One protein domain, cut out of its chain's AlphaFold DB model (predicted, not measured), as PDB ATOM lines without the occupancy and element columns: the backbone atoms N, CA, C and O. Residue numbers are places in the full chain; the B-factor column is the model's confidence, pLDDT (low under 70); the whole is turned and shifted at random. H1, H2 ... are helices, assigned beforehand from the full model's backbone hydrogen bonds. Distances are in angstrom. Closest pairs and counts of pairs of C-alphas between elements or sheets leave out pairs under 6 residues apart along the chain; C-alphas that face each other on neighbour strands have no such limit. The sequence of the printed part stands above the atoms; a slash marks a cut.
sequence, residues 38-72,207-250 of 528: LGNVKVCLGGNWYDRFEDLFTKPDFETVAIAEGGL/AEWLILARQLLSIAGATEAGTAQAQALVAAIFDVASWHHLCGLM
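What this domain is: This is residues 38 to 72 and 207 to 250 of the 528 residues of an uncharacterized protein of Cupriavidus metallidurans (strain ATCC 43123 / DSM 2839 / NBRC 102507 / CH34) (UniProt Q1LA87). Two stretches of chain lie alongside each other: H1, H2 and H3 follow one another along one side, and H4, H5 and H6 make the other, where H5 crosses H4 near the middle of the whole. H3 and H6 meet at one end, and H1 comes near the end of H4 at the other. The printed part has 79 residues with six named helices, H1 to H6 in chain order, and no named strand; its class is all helix. It is compact, with a radius of gyration of the C-alphas of 12.8 A and spans of 37 by 26 by 18 A.

Where its parts are: H1, residues 41 to 45, begins at C-alpha 41 (-18.451, 6.943, -50.414) and is 5.8 A long. H2, residues 49 to 54, is 8.6 A long, and H3, residues 59 to 70, 16.7 A. After the cut, H4, residues 207 to 219, begins at C-alpha 207 (-6.901, -4.619, -33.578) and is 18.8 A long. H5, residues 227 to 238, measures 16.8 A. H6, residues 243 to 249, measures 10.0 A and ends at C-alpha 249 (-5.529, -16.347, -42.134).

How they stand to each other: H1 and H2 only just touch, only at the corner, with 3 pairs of C-alphas within 8 A; the closest are Lys 42 and Trp 49, 5.8 A. H2 and H3 meet only through their link. H4 and H5 touch, about perpendicular at 82 degrees, closest at the C-alphas of Ala 213 and Ala 230, 5.4 A. H5, with residues 231 to 235 alone, touches H6 at a steep tilt of 52 degrees, closest at C-alphas 235 and 243, 5.3 A. H3, with residues 65 to 69 alone, touches H6 at a steep tilt of 65 degrees, closest at C-alphas 68 and 249, 5.3 A. H1 and H4 are close but not clearly touching, 7.6 A between C-alphas 45 and 219. In all six helices every O i to N i+4 pair is within hydrogen-bond range.

The domain as a whole: The farthest C-alphas, of Val 43 and Leu 72, are 37.5 A apart. Residues 73 to 206 are not printed, and C-alphas 72 and 207 are 19.1 A apart across the cut. Of the links printed whole, none is long. The mean pLDDT of the printed part is 83.9; residues 60, 63, 67 to 72, 207 and 250 are under 70.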
ATOM      1  N   LEU A  38     -21.047   2.805 -45.571       94.38
ATOM      2  CA  LEU A  38     -20.793   4.250 -45.574       94.38
ATOM      3  C   LEU A  38     -21.802   5.029 -46.436       94.38
ATOM      4  O   LEU A  38     -21.778   6.258 -46.462       94.38
ATOM      5  N   GLY A  39     -22.677   4.337 -47.174       92.56
ATOM      6  CA  GLY A  39     -23.497   4.944 -48.218       92.56
ATOM      7  C   GLY A  39     -22.642   5.395 -49.403       92.56
ATOM      8  O   GLY A  39     -21.637   4.772 -49.743       92.56
ATOM      9  N   ASN A  40     -23.015   6.501 -50.051       93.06
ATOM     10  CA  ASN A  40     -22.228   7.023 -51.167       93.06
ATOM     11  C   ASN A  40     -20.858   7.520 -50.670       93.06
ATOM     12  O   ASN A  40     -20.744   8.620 -50.128       93.06
ATOM     13  N   VAL A  41     -19.819   6.718 -50.906       91.56
ATOM     14  CA  VAL A  41     -18.451   6.943 -50.414       91.56
ATOM     15  C   VAL A  41     -17.907   8.315 -50.823       91.56
ATOM     16  O   VAL A  41     -17.329   9.016 -49.997       91.56
ATOM     17  N   LYS A  42     -18.156   8.753 -52.065       90.62
ATOM     18  CA  LYS A  42     -17.704  10.064 -52.570       90.62
ATOM     19  C   LYS A  42     -18.416  11.229 -51.888       90.62
ATOM     20  O   LYS A  42     -17.824  12.282 -51.690       90.62
ATOM     21  N   VAL A  43     -19.687  11.060 -51.529       91.06
ATOM     22  CA  VAL A  43     -20.433  12.075 -50.766       91.06
ATOM     23  C   VAL A  43     -19.966  12.095 -49.312       91.06
ATOM     24  O   VAL A  43     -19.769  13.168 -48.752       91.06
ATOM     25  N   CYS A  44     -19.758  10.917 -48.722       90.38
ATOM     26  CA  CYS A  44     -19.354  10.749 -47.332       90.38
ATOM     27  C   CYS A  44     -17.942  11.288 -47.058       90.38
ATOM     28  O   CYS A  44     -17.723  12.034 -46.108       90.38
ATOM     29  N   LEU A  45     -16.974  10.905 -47.888       88.06
ATOM     30  CA  LEU A  45     -15.559  11.212 -47.683       88.06
ATOM     31  C   LEU A  45     -15.079  12.392 -48.543       88.06
ATOM     32  O   LEU A  45     -14.039  12.969 -48.241       88.06
ATOM     33  N   GLY A  46     -15.843  12.817 -49.551       89.31
ATOM     34  CA  GLY A  46     -15.524  13.949 -50.427       89.31
ATOM     35  C   GLY A  46     -14.949  13.548 -51.793       89.31
ATOM     36  O   GLY A  46     -14.807  12.371 -52.122       89.31
ATOM     37  N   GLY A  47     -14.618  14.558 -52.611       79.00
ATOM     38  CA  GLY A  47     -14.145  14.369 -53.994       79.00
ATOM     39  C   GLY A  47     -12.860  13.543 -54.120       79.00
ATOM     40  O   GLY A  47     -12.745  12.752 -55.053       79.00
ATOM     41  N   ASN A  48     -11.971  13.648 -53.128       85.75
ATOM     42  CA  ASN A  48     -10.709  12.907 -53.032       85.75
ATOM     43  C   ASN A  48     -10.792  11.832 -51.938       85.75
ATOM     44  O   ASN A  48      -9.969  11.772 -51.028       85.75
ATOM     45  N   TRP A  49     -11.860  11.035 -51.950       90.44
ATOM     46  CA  TRP A  49     -12.112  10.054 -50.893       90.44
ATOM     47  C   TRP A  49     -11.003   9.003 -50.741       90.44
ATOM     48  O   TRP A  49     -10.859   8.464 -49.652       90.44
ATOM     49  N   TYR A  50     -10.253   8.717 -51.809       89.25
ATOM     50  CA  TYR A  50      -9.139   7.769 -51.796       89.25
ATOM     51  C   TYR A  50      -8.006   8.263 -50.889       89.25
ATOM     52  O   TYR A  50      -7.604   7.502 -50.024       89.25
ATOM     53  N   ASP A  51      -7.606   9.541 -50.966       81.56
ATOM     54  CA  ASP A  51      -6.561  10.114 -50.097       81.56
ATOM     55  C   ASP A  51      -6.950   9.974 -48.615       81.56
ATOM     56  O   ASP A  51      -6.192   9.480 -47.790       81.56
ATOM     57  N   ARG A  52      -8.199  10.328 -48.284       83.00
ATOM     58  CA  ARG A  52      -8.720  10.209 -46.909       83.00
ATOM     59  C   ARG A  52      -8.901   8.772 -46.442       83.00
ATOM     60  O   ARG A  52      -8.950   8.518 -45.242       83.00
ATOM     61  N   PHE A  53      -9.124   7.853 -47.374       90.25
ATOM     62  CA  PHE A  53      -9.170   6.436 -47.061       90.25
ATOM     63  C   PHE A  53      -7.756   5.916 -46.797       90.25
ATOM     64  O   PHE A  53      -7.569   5.199 -45.821       90.25
ATOM     65  N   GLU A  54      -6.772   6.318 -47.605       85.88
ATOM     66  CA  GLU A  54      -5.358   5.968 -47.432       85.88
ATOM     67  C   GLU A  54      -4.751   6.546 -46.147       85.88
ATOM     68  O   GLU A  54      -3.876   5.908 -45.572       85.88
ATOM     69  N   ASP A  55      -5.275   7.662 -45.626       78.75
ATOM     70  CA  ASP A  55      -4.943   8.167 -44.280       78.75
ATOM     71  C   ASP A  55      -5.300   7.174 -43.151       78.75
ATOM     72  O   ASP A  55      -4.802   7.302 -42.032       78.75
ATOM     73  N   LEU A  56      -6.200   6.217 -43.414       83.31
ATOM     74  CA  LEU A  56      -6.655   5.212 -42.449       83.31
ATOM     75  C   LEU A  56      -6.206   3.795 -42.811       83.31
ATOM     76  O   LEU A  56      -5.878   3.030 -41.920       83.31
ATOM     77  N   PHE A  57      -6.246   3.425 -44.090       85.25
ATOM     78  CA  PHE A  57      -5.913   2.091 -44.586       85.25
ATOM     79  C   PHE A  57      -4.968   2.217 -45.777       85.25
ATOM     80  O   PHE A  57      -5.357   2.551 -46.899       85.25
ATOM     81  N   THR A  58      -3.712   1.913 -45.517       79.69
ATOM     82  CA  THR A  58      -2.575   2.090 -46.407       79.69
ATOM     83  C   THR A  58      -2.338   0.864 -47.289       79.69
ATOM     84  O   THR A  58      -2.900  -0.210 -47.082       79.69
ATOM     85  N   LYS A  59      -1.463   0.992 -48.289       75.31
ATOM     86  CA  LYS A  59      -1.022  -0.136 -49.122       75.31
ATOM     87  C   LYS A  59      -0.463  -1.321 -48.303       75.31
ATOM     88  O   LYS A  59      -0.893  -2.443 -48.583       75.31
ATOM     89  N   PRO A  60       0.410  -1.112 -47.292       67.44
ATOM     90  CA  PRO A  60       0.847  -2.169 -46.378       67.44
ATOM     91  C   PRO A  60      -0.278  -3.019 -45.782       67.44
ATOM     92  O   PRO A  60      -0.135  -4.237 -45.705       67.44
ATOM     93  N   ASP A  61      -1.425  -2.427 -45.427       75.94
ATOM     94  CA  ASP A  61      -2.567  -3.174 -44.882       75.94
ATOM     95  C   ASP A  61      -3.063  -4.255 -45.848       75.94
ATOM     96  O   ASP A  61      -3.273  -5.408 -45.470       75.94
ATOM     97  N   PHE A  62      -3.203  -3.903 -47.125       80.19
ATOM     98  CA  PHE A  62      -3.667  -4.830 -48.156       80.19
ATOM     99  C   PHE A  62      -2.617  -5.884 -48.496       80.19
ATOM    100  O   PHE A  62      -2.961  -7.046 -48.713       80.19
ATOM    101  N   GLU A  63      -1.341  -5.498 -48.514       68.75
ATOM    102  CA  GLU A  63      -0.239  -6.441 -48.707       68.75
ATOM    103  C   GLU A  63      -0.186  -7.464 -47.565       68.75
ATOM    104  O   GLU A  63      -0.034  -8.656 -47.822       68.75
ATOM    105  N   THR A  64      -0.425  -7.029 -46.324       71.62
ATOM    106  CA  THR A  64      -0.496  -7.903 -45.139       71.62
ATOM    107  C   THR A  64      -1.518  -9.016 -45.319       71.62
ATOM    108  O   THR A  64      -1.215 -10.193 -45.104       71.62
ATOM    109  N   VAL A  65      -2.737  -8.659 -45.729       75.38
ATOM    110  CA  VAL A  65      -3.812  -9.640 -45.910       75.38
ATOM    111  C   VAL A  65      -3.505 -10.578 -47.070       75.38
ATOM    112  O   VAL A  65      -3.658 -11.789 -46.922       75.38
ATOM    113  N   ALA A  66      -3.006 -10.050 -48.189       71.12
ATOM    114  CA  ALA A  66      -2.641 -10.871 -49.338       71.12
ATOM    115  C   ALA A  66      -1.539 -11.891 -49.002       71.12
ATOM    116  O   ALA A  66      -1.600 -13.041 -49.443       71.12
ATOM    117  N   ILE A  67      -0.559 -11.499 -48.182       65.44
ATOM    118  CA  ILE A  67       0.485 -12.398 -47.680       65.44
ATOM    119  C   ILE A  67      -0.120 -13.464 -46.756       65.44
ATOM    120  O   ILE A  67       0.194 -14.646 -46.892       65.44
ATOM    121  N   ALA A  68      -1.010 -13.075 -45.839       68.44
ATOM    122  CA  ALA A  68      -1.675 -14.016 -44.939       68.44
ATOM    123  C   ALA A  68      -2.512 -15.063 -45.707       68.44
ATOM    124  O   ALA A  68      -2.494 -16.244 -45.363       68.44
ATOM    125  N   GLU A  69      -3.191 -14.658 -46.784       69.19
ATOM    126  CA  GLU A  69      -3.938 -15.556 -47.676       69.19
ATOM    127  C   GLU A  69      -3.045 -16.480 -48.510       69.19
ATOM    128  O   GLU A  69      -3.380 -17.653 -48.698       69.19
ATOM    129  N   GLY A  70      -1.900 -15.983 -48.985       63.31
ATOM    130  CA  GLY A  70      -0.896 -16.779 -49.698       63.31
ATOM    131  C   GLY A  70      -0.139 -17.773 -48.808       63.31
ATOM    132  O   GLY A  70       0.559 -18.651 -49.321       63.31
ATOM    133  N   GLY A  71      -0.304 -17.662 -47.488       60.00
ATOM    134  CA  GLY A  71       0.540 -18.304 -46.491       60.00
ATOM    135  C   GLY A  71       1.803 -17.481 -46.260       60.00
ATOM    136  O   GLY A  71       2.483 -17.083 -47.205       60.00
ATOM    137  N   LEU A  72       2.128 -17.239 -44.987       54.53
ATOM    138  CA  LEU A  72       3.260 -16.392 -44.625       54.53
ATOM    139  C   LEU A  72       4.555 -17.026 -45.160       54.53
ATOM    140  O   LEU A  72       4.862 -18.176 -44.810       54.53
ATOM    141  N   ALA A 207      -6.386  -5.529 -34.589       66.62
ATOM    142  CA  ALA A 207      -6.901  -4.619 -33.578       66.62
ATOM    143  C   ALA A 207      -6.917  -3.155 -34.050       66.62
ATOM    144  O   ALA A 207      -7.823  -2.420 -33.651       66.62
ATOM    145  N   GLU A 208      -5.961  -2.751 -34.884       70.75
ATOM    146  CA  GLU A 208      -5.907  -1.424 -35.504       70.75
ATOM    147  C   GLU A 208      -6.955  -1.275 -36.572       70.75
ATOM    148  O   GLU A 208      -7.720  -0.319 -36.523       70.75
ATOM    149  N   TRP A 209      -7.104  -2.272 -37.442       84.38
ATOM    150  CA  TRP A 209      -8.157  -2.254 -38.450       84.38
ATOM    151  C   TRP A 209      -9.535  -2.048 -37.825       84.38
ATOM    152  O   TRP A 209     -10.363  -1.337 -38.385       84.38
ATOM    153  N   LEU A 210      -9.788  -2.586 -36.626       83.25
ATOM    154  CA  LEU A 210     -11.024  -2.304 -35.886       83.25
ATOM    155  C   LEU A 210     -11.118  -0.868 -35.352       83.25
ATOM    156  O   LEU A 210     -12.221  -0.320 -35.297       83.25
ATOM    157  N   ILE A 211     -10.011  -0.266 -34.914       80.50
ATOM    158  CA  ILE A 211      -9.969   1.138 -34.475       80.50
ATOM    159  C   ILE A 211     -10.207   2.054 -35.680       80.50
ATOM    160  O   ILE A 211     -11.103   2.897 -35.633       80.50
ATOM    161  N   LEU A 212      -9.477   1.829 -36.767       87.50
ATOM    162  CA  LEU A 212      -9.545   2.570 -38.023       87.50
ATOM    163  C   LEU A 212     -10.924   2.421 -38.679       87.50
ATOM    164  O   LEU A 212     -11.529   3.410 -39.087       87.50
ATOM    165  N   ALA A 213     -11.514   1.223 -38.664       91.62
ATOM    166  CA  ALA A 213     -12.879   1.006 -39.141       91.62
ATOM    167  C   ALA A 213     -13.916   1.772 -38.310       91.62
ATOM    168  O   ALA A 213     -14.870   2.315 -38.864       91.62
ATOM    169  N   ARG A 214     -13.744   1.864 -36.984       90.19
ATOM    170  CA  ARG A 214     -14.622   2.693 -36.139       90.19
ATOM    171  C   ARG A 214     -14.451   4.179 -36.430       90.19
ATOM    172  O   ARG A 214     -15.447   4.897 -36.443       90.19
ATOM    173  N   GLN A 215     -13.227   4.640 -36.679       89.94
ATOM    174  CA  GLN A 215     -12.974   6.018 -37.102       89.94
ATOM    175  C   GLN A 215     -13.651   6.307 -38.447       89.94
ATOM    176  O   GLN A 215     -14.375   7.293 -38.558       89.94
ATOM    177  N   LEU A 216     -13.516   5.406 -39.422       93.00
ATOM    178  CA  LEU A 216     -14.160   5.520 -40.730       93.00
ATOM    179  C   LEU A 216     -15.696   5.544 -40.622       93.00
ATOM    180  O   LEU A 216     -16.348   6.381 -41.242       93.00
ATOM    181  N   LEU A 217     -16.281   4.686 -39.779       94.06
ATOM    182  CA  LEU A 217     -17.721   4.691 -39.489       94.06
ATOM    183  C   LEU A 217     -18.169   5.985 -38.800       94.06
ATOM    184  O   LEU A 217     -19.222   6.525 -39.134       94.06
ATOM    185  N   SER A 218     -17.364   6.517 -37.879       91.69
ATOM    186  CA  SER A 218     -17.628   7.798 -37.219       91.69
ATOM    187  C   SER A 218     -17.623   8.963 -38.215       91.69
ATOM    188  O   SER A 218     -18.533   9.792 -38.187       91.69
ATOM    189  N   ILE A 219     -16.669   8.986 -39.158       89.38
ATOM    190  CA  ILE A 219     -16.629   9.964 -40.264       89.38
ATOM    191  C   ILE A 219     -17.904   9.871 -41.116       89.38
ATOM    192  O   ILE A 219     -18.438  10.896 -41.536       89.38
ATOM    193  N   ALA A 220     -18.439   8.663 -41.304       88.88
ATOM    194  CA  ALA A 220     -19.706   8.421 -41.994       88.88
ATOM    195  C   ALA A 220     -20.968   8.712 -41.155       88.88
ATOM    196  O   ALA A 220     -22.084   8.447 -41.601       88.88
ATOM    197  N   GLY A 221     -20.822   9.264 -39.948       89.94
ATOM    198  CA  GLY A 221     -21.934   9.633 -39.070       89.94
ATOM    199  C   GLY A 221     -22.453   8.504 -38.174       89.94
ATOM    200  O   GLY A 221     -23.416   8.713 -37.438       89.94
ATOM    201  N   ALA A 222     -21.825   7.324 -38.180       89.50
ATOM    202  CA  ALA A 222     -22.156   6.209 -37.293       89.50
ATOM    203  C   ALA A 222     -21.319   6.259 -35.998       89.50
ATOM    204  O   ALA A 222     -20.443   5.427 -35.760       89.50
ATOM    205  N   THR A 223     -21.594   7.244 -35.138       80.44
ATOM    206  CA  THR A 223     -20.810   7.524 -33.914       80.44
ATOM    207  C   THR A 223     -20.895   6.439 -32.832       80.44
ATOM    208  O   THR A 223     -20.050   6.405 -31.942       80.44
ATOM    209  N   GLU A 224     -21.878   5.536 -32.904       82.88
ATOM    210  CA  GLU A 224     -22.060   4.404 -31.976       82.88
ATOM    211  C   GLU A 224     -21.881   3.039 -32.664       82.88
ATOM    212  O   GLU A 224     -22.528   2.050 -32.309       82.88
ATOM    213  N   ALA A 225     -21.017   2.962 -33.679       84.25
ATOM    214  CA  ALA A 225     -20.766   1.714 -34.387       84.25
ATOM    215  C   ALA A 225     -20.293   0.589 -33.444       84.25
ATOM    216  O   ALA A 225     -19.211   0.634 -32.848       84.25
ATOM    217  N   GLY A 226     -21.103  -0.467 -33.339       86.25
ATOM    218  CA  GLY A 226     -20.778  -1.653 -32.552       86.25
ATOM    219  C   GLY A 226     -19.628  -2.466 -33.157       86.25
ATOM    220  O   GLY A 226     -19.324  -2.380 -34.347       86.25
ATOM    221  N   THR A 227     -19.008  -3.333 -32.350       86.75
ATOM    222  CA  THR A 227     -17.887  -4.194 -32.784       86.75
ATOM    223  C   THR A 227     -18.219  -5.040 -34.014       86.75
ATOM    224  O   THR A 227     -17.386  -5.145 -34.906       86.75
ATOM    225  N   ALA A 228     -19.432  -5.590 -34.101       91.06
ATOM    226  CA  ALA A 228     -19.851  -6.402 -35.245       91.06
ATOM    227  C   ALA A 228     -19.869  -5.604 -36.561       91.06
ATOM    228  O   ALA A 228     -19.501  -6.130 -37.609       91.06
ATOM    229  N   GLN A 229     -20.251  -4.325 -36.506       93.31
ATOM    230  CA  GLN A 229     -20.278  -3.450 -37.677       93.31
ATOM    231  C   GLN A 229     -18.860  -3.091 -38.129       93.31
ATOM    232  O   GLN A 229     -18.565  -3.169 -39.318       93.31
ATOM    233  N   ALA A 230     -17.966  -2.774 -37.187       92.75
ATOM    234  CA  ALA A 230     -16.554  -2.538 -37.486       92.75
ATOM    235  C   ALA A 230     -15.888  -3.785 -38.096       92.75
ATOM    236  O   ALA A 230     -15.214  -3.690 -39.112       92.75
ATOM    237  N   GLN A 231     -16.141  -4.969 -37.532       93.75
ATOM    238  CA  GLN A 231     -15.647  -6.248 -38.057       93.75
ATOM    239  C   GLN A 231     -16.134  -6.532 -39.484       93.75
ATOM    240  O   GLN A 231     -15.356  -6.983 -40.322       93.75
ATOM    241  N   ALA A 232     -17.414  -6.270 -39.763       95.19
ATOM    242  CA  ALA A 232     -17.984  -6.441 -41.094       95.19
ATOM    243  C   ALA A 232     -17.393  -5.445 -42.107       95.19
ATOM    244  O   ALA A 232     -17.096  -5.838 -43.232       95.19
ATOM    245  N   LEU A 233     -17.159  -4.194 -41.694       96.50
ATOM    246  CA  LEU A 233     -16.493  -3.193 -42.526       96.50
ATOM    247  C   LEU A 233     -15.054  -3.601 -42.856       96.50
ATOM    248  O   LEU A 233     -14.669  -3.537 -44.017       96.50
ATOM    249  N   VAL A 234     -14.276  -4.072 -41.876       93.81
ATOM    250  CA  VAL A 234     -12.906  -4.552 -42.126       93.81
ATOM    251  C   VAL A 234     -12.898  -5.716 -43.117       93.81
ATOM    252  O   VAL A 234     -12.107  -5.727 -44.057       93.81
ATOM    253  N   ALA A 235     -13.810  -6.678 -42.951       92.94
ATOM    254  CA  ALA A 235     -13.928  -7.787 -43.893       92.94
ATOM    255  C   ALA A 235     -14.233  -7.294 -45.321       92.94
ATOM    256  O   ALA A 235     -13.627  -7.761 -46.282       92.94
ATOM    257  N   ALA A 236     -15.113  -6.297 -45.449       95.19
ATOM    258  CA  ALA A 236     -15.433  -5.676 -46.727       95.19
ATOM    259  C   ALA A 236     -14.258  -4.884 -47.322       95.19
ATOM    260  O   ALA A 236     -14.062  -4.960 -48.531       95.19
ATOM    261  N   ILE A 237     -13.464  -4.175 -46.507       95.06
ATOM    262  CA  ILE A 237     -12.255  -3.443 -46.933       95.06
ATOM    263  C   ILE A 237     -11.246  -4.389 -47.586       95.06
ATOM    264  O   ILE A 237     -10.743  -4.092 -48.670       95.06
ATOM    265  N   PHE A 238     -11.002  -5.551 -46.979       92.25
ATOM    266  CA  PHE A 238      -9.992  -6.504 -47.451       92.25
ATOM    267  C   PHE A 238     -10.517  -7.590 -48.399       92.25
ATOM    268  O   PHE A 238      -9.749  -8.438 -48.823       92.25
ATOM    269  N   ASP A 239     -11.800  -7.544 -48.759       92.62
ATOM    270  CA  ASP A 239     -12.463  -8.513 -49.654       92.62
ATOM    271  C   ASP A 239     -12.470  -9.957 -49.129       92.62
ATOM    272  O   ASP A 239     -12.443 -10.932 -49.877       92.62
ATOM    273  N   VAL A 240     -12.534 -10.107 -47.810       89.94
ATOM    274  CA  VAL A 240     -12.531 -11.410 -47.146       89.94
ATOM    275  C   VAL A 240     -13.932 -11.778 -46.668       89.94
ATOM    276  O   VAL A 240     -14.717 -10.934 -46.244       89.94
ATOM    277  N   ALA A 241     -14.245 -13.077 -46.667       90.44
ATOM    278  CA  ALA A 241     -15.591 -13.570 -46.356       90.44
ATOM    279  C   ALA A 241     -16.136 -13.137 -44.979       90.44
ATOM    280  O   ALA A 241     -17.346 -13.022 -44.794       90.44
ATOM    281  N   SER A 242     -15.264 -12.954 -43.982       91.38
ATOM    282  CA  SER A 242     -15.641 -12.458 -42.655       91.38
ATOM    283  C   SER A 242     -14.418 -12.040 -41.840       91.38
ATOM    284  O   SER A 242     -13.293 -12.437 -42.133       91.38
ATOM    285  N   TRP A 243     -14.655 -11.341 -40.730       88.19
ATOM    286  CA  TRP A 243     -13.633 -11.086 -39.713       88.19
ATOM    287  C   TRP A 243     -12.978 -12.369 -39.175       88.19
ATOM    288  O   TRP A 243     -11.771 -12.422 -38.981       88.19
ATOM    289  N   HIS A 244     -13.757 -13.437 -38.973       85.19
ATOM    290  CA  HIS A 244     -13.218 -14.720 -38.511       85.19
ATOM    291  C   HIS A 244     -12.356 -15.396 -39.577       85.19
ATOM    292  O   HIS A 244     -11.378 -16.051 -39.230       85.19
ATOM    293  N   HIS A 245     -12.712 -15.234 -40.857       84.19
ATOM    294  CA  HIS A 245     -11.864 -15.668 -41.962       84.19
ATOM    295  C   HIS A 245     -10.536 -14.913 -41.912       84.19
ATOM    296  O   HIS A 245      -9.505 -15.562 -41.801       84.19
ATOM    297  N   LEU A 246     -10.576 -13.578 -41.831       83.38
ATOM    298  CA  LEU A 246      -9.392 -12.725 -41.708       83.38
ATOM    299  C   LEU A 246      -8.481 -13.142 -40.545       83.38
ATOM    300  O   LEU A 246      -7.317 -13.466 -40.744       83.38
ATOM    301  N   CYS A 247      -9.025 -13.233 -39.330       76.94
ATOM    302  CA  CYS A 247      -8.297 -13.722 -38.156       76.94
ATOM    303  C   CYS A 247      -7.814 -15.173 -38.296       76.94
ATOM    304  O   CYS A 247      -6.877 -15.578 -37.613       76.94
ATOM    305  N   GLY A 248      -8.473 -15.981 -39.128       72.31
ATOM    306  CA  GLY A 248      -8.088 -17.357 -39.425       72.31
ATOM    307  C   GLY A 248      -6.876 -17.459 -40.351       72.31
ATOM    308  O   GLY A 248      -6.114 -18.415 -40.202       72.31
ATOM    309  N   LEU A 249      -6.689 -16.478 -41.241       70.94
ATOM    310  CA  LEU A 249      -5.529 -16.347 -42.134       70.94
ATOM    311  C   LEU A 249      -4.243 -15.982 -41.387       70.94
ATOM    312  O   LEU A 249      -3.150 -16.206 -41.889       70.94
ATOM    313  N   MET A 250      -4.373 -15.443 -40.174       68.75
ATOM    314  CA  MET A 250      -3.262 -15.078 -39.298       68.75
ATOM    315  C   MET A 250      -3.264 -16.014 -38.077       68.75
ATOM    316  O   MET A 250      -3.928 -15.724 -37.074       68.75
TER     317      MET A 250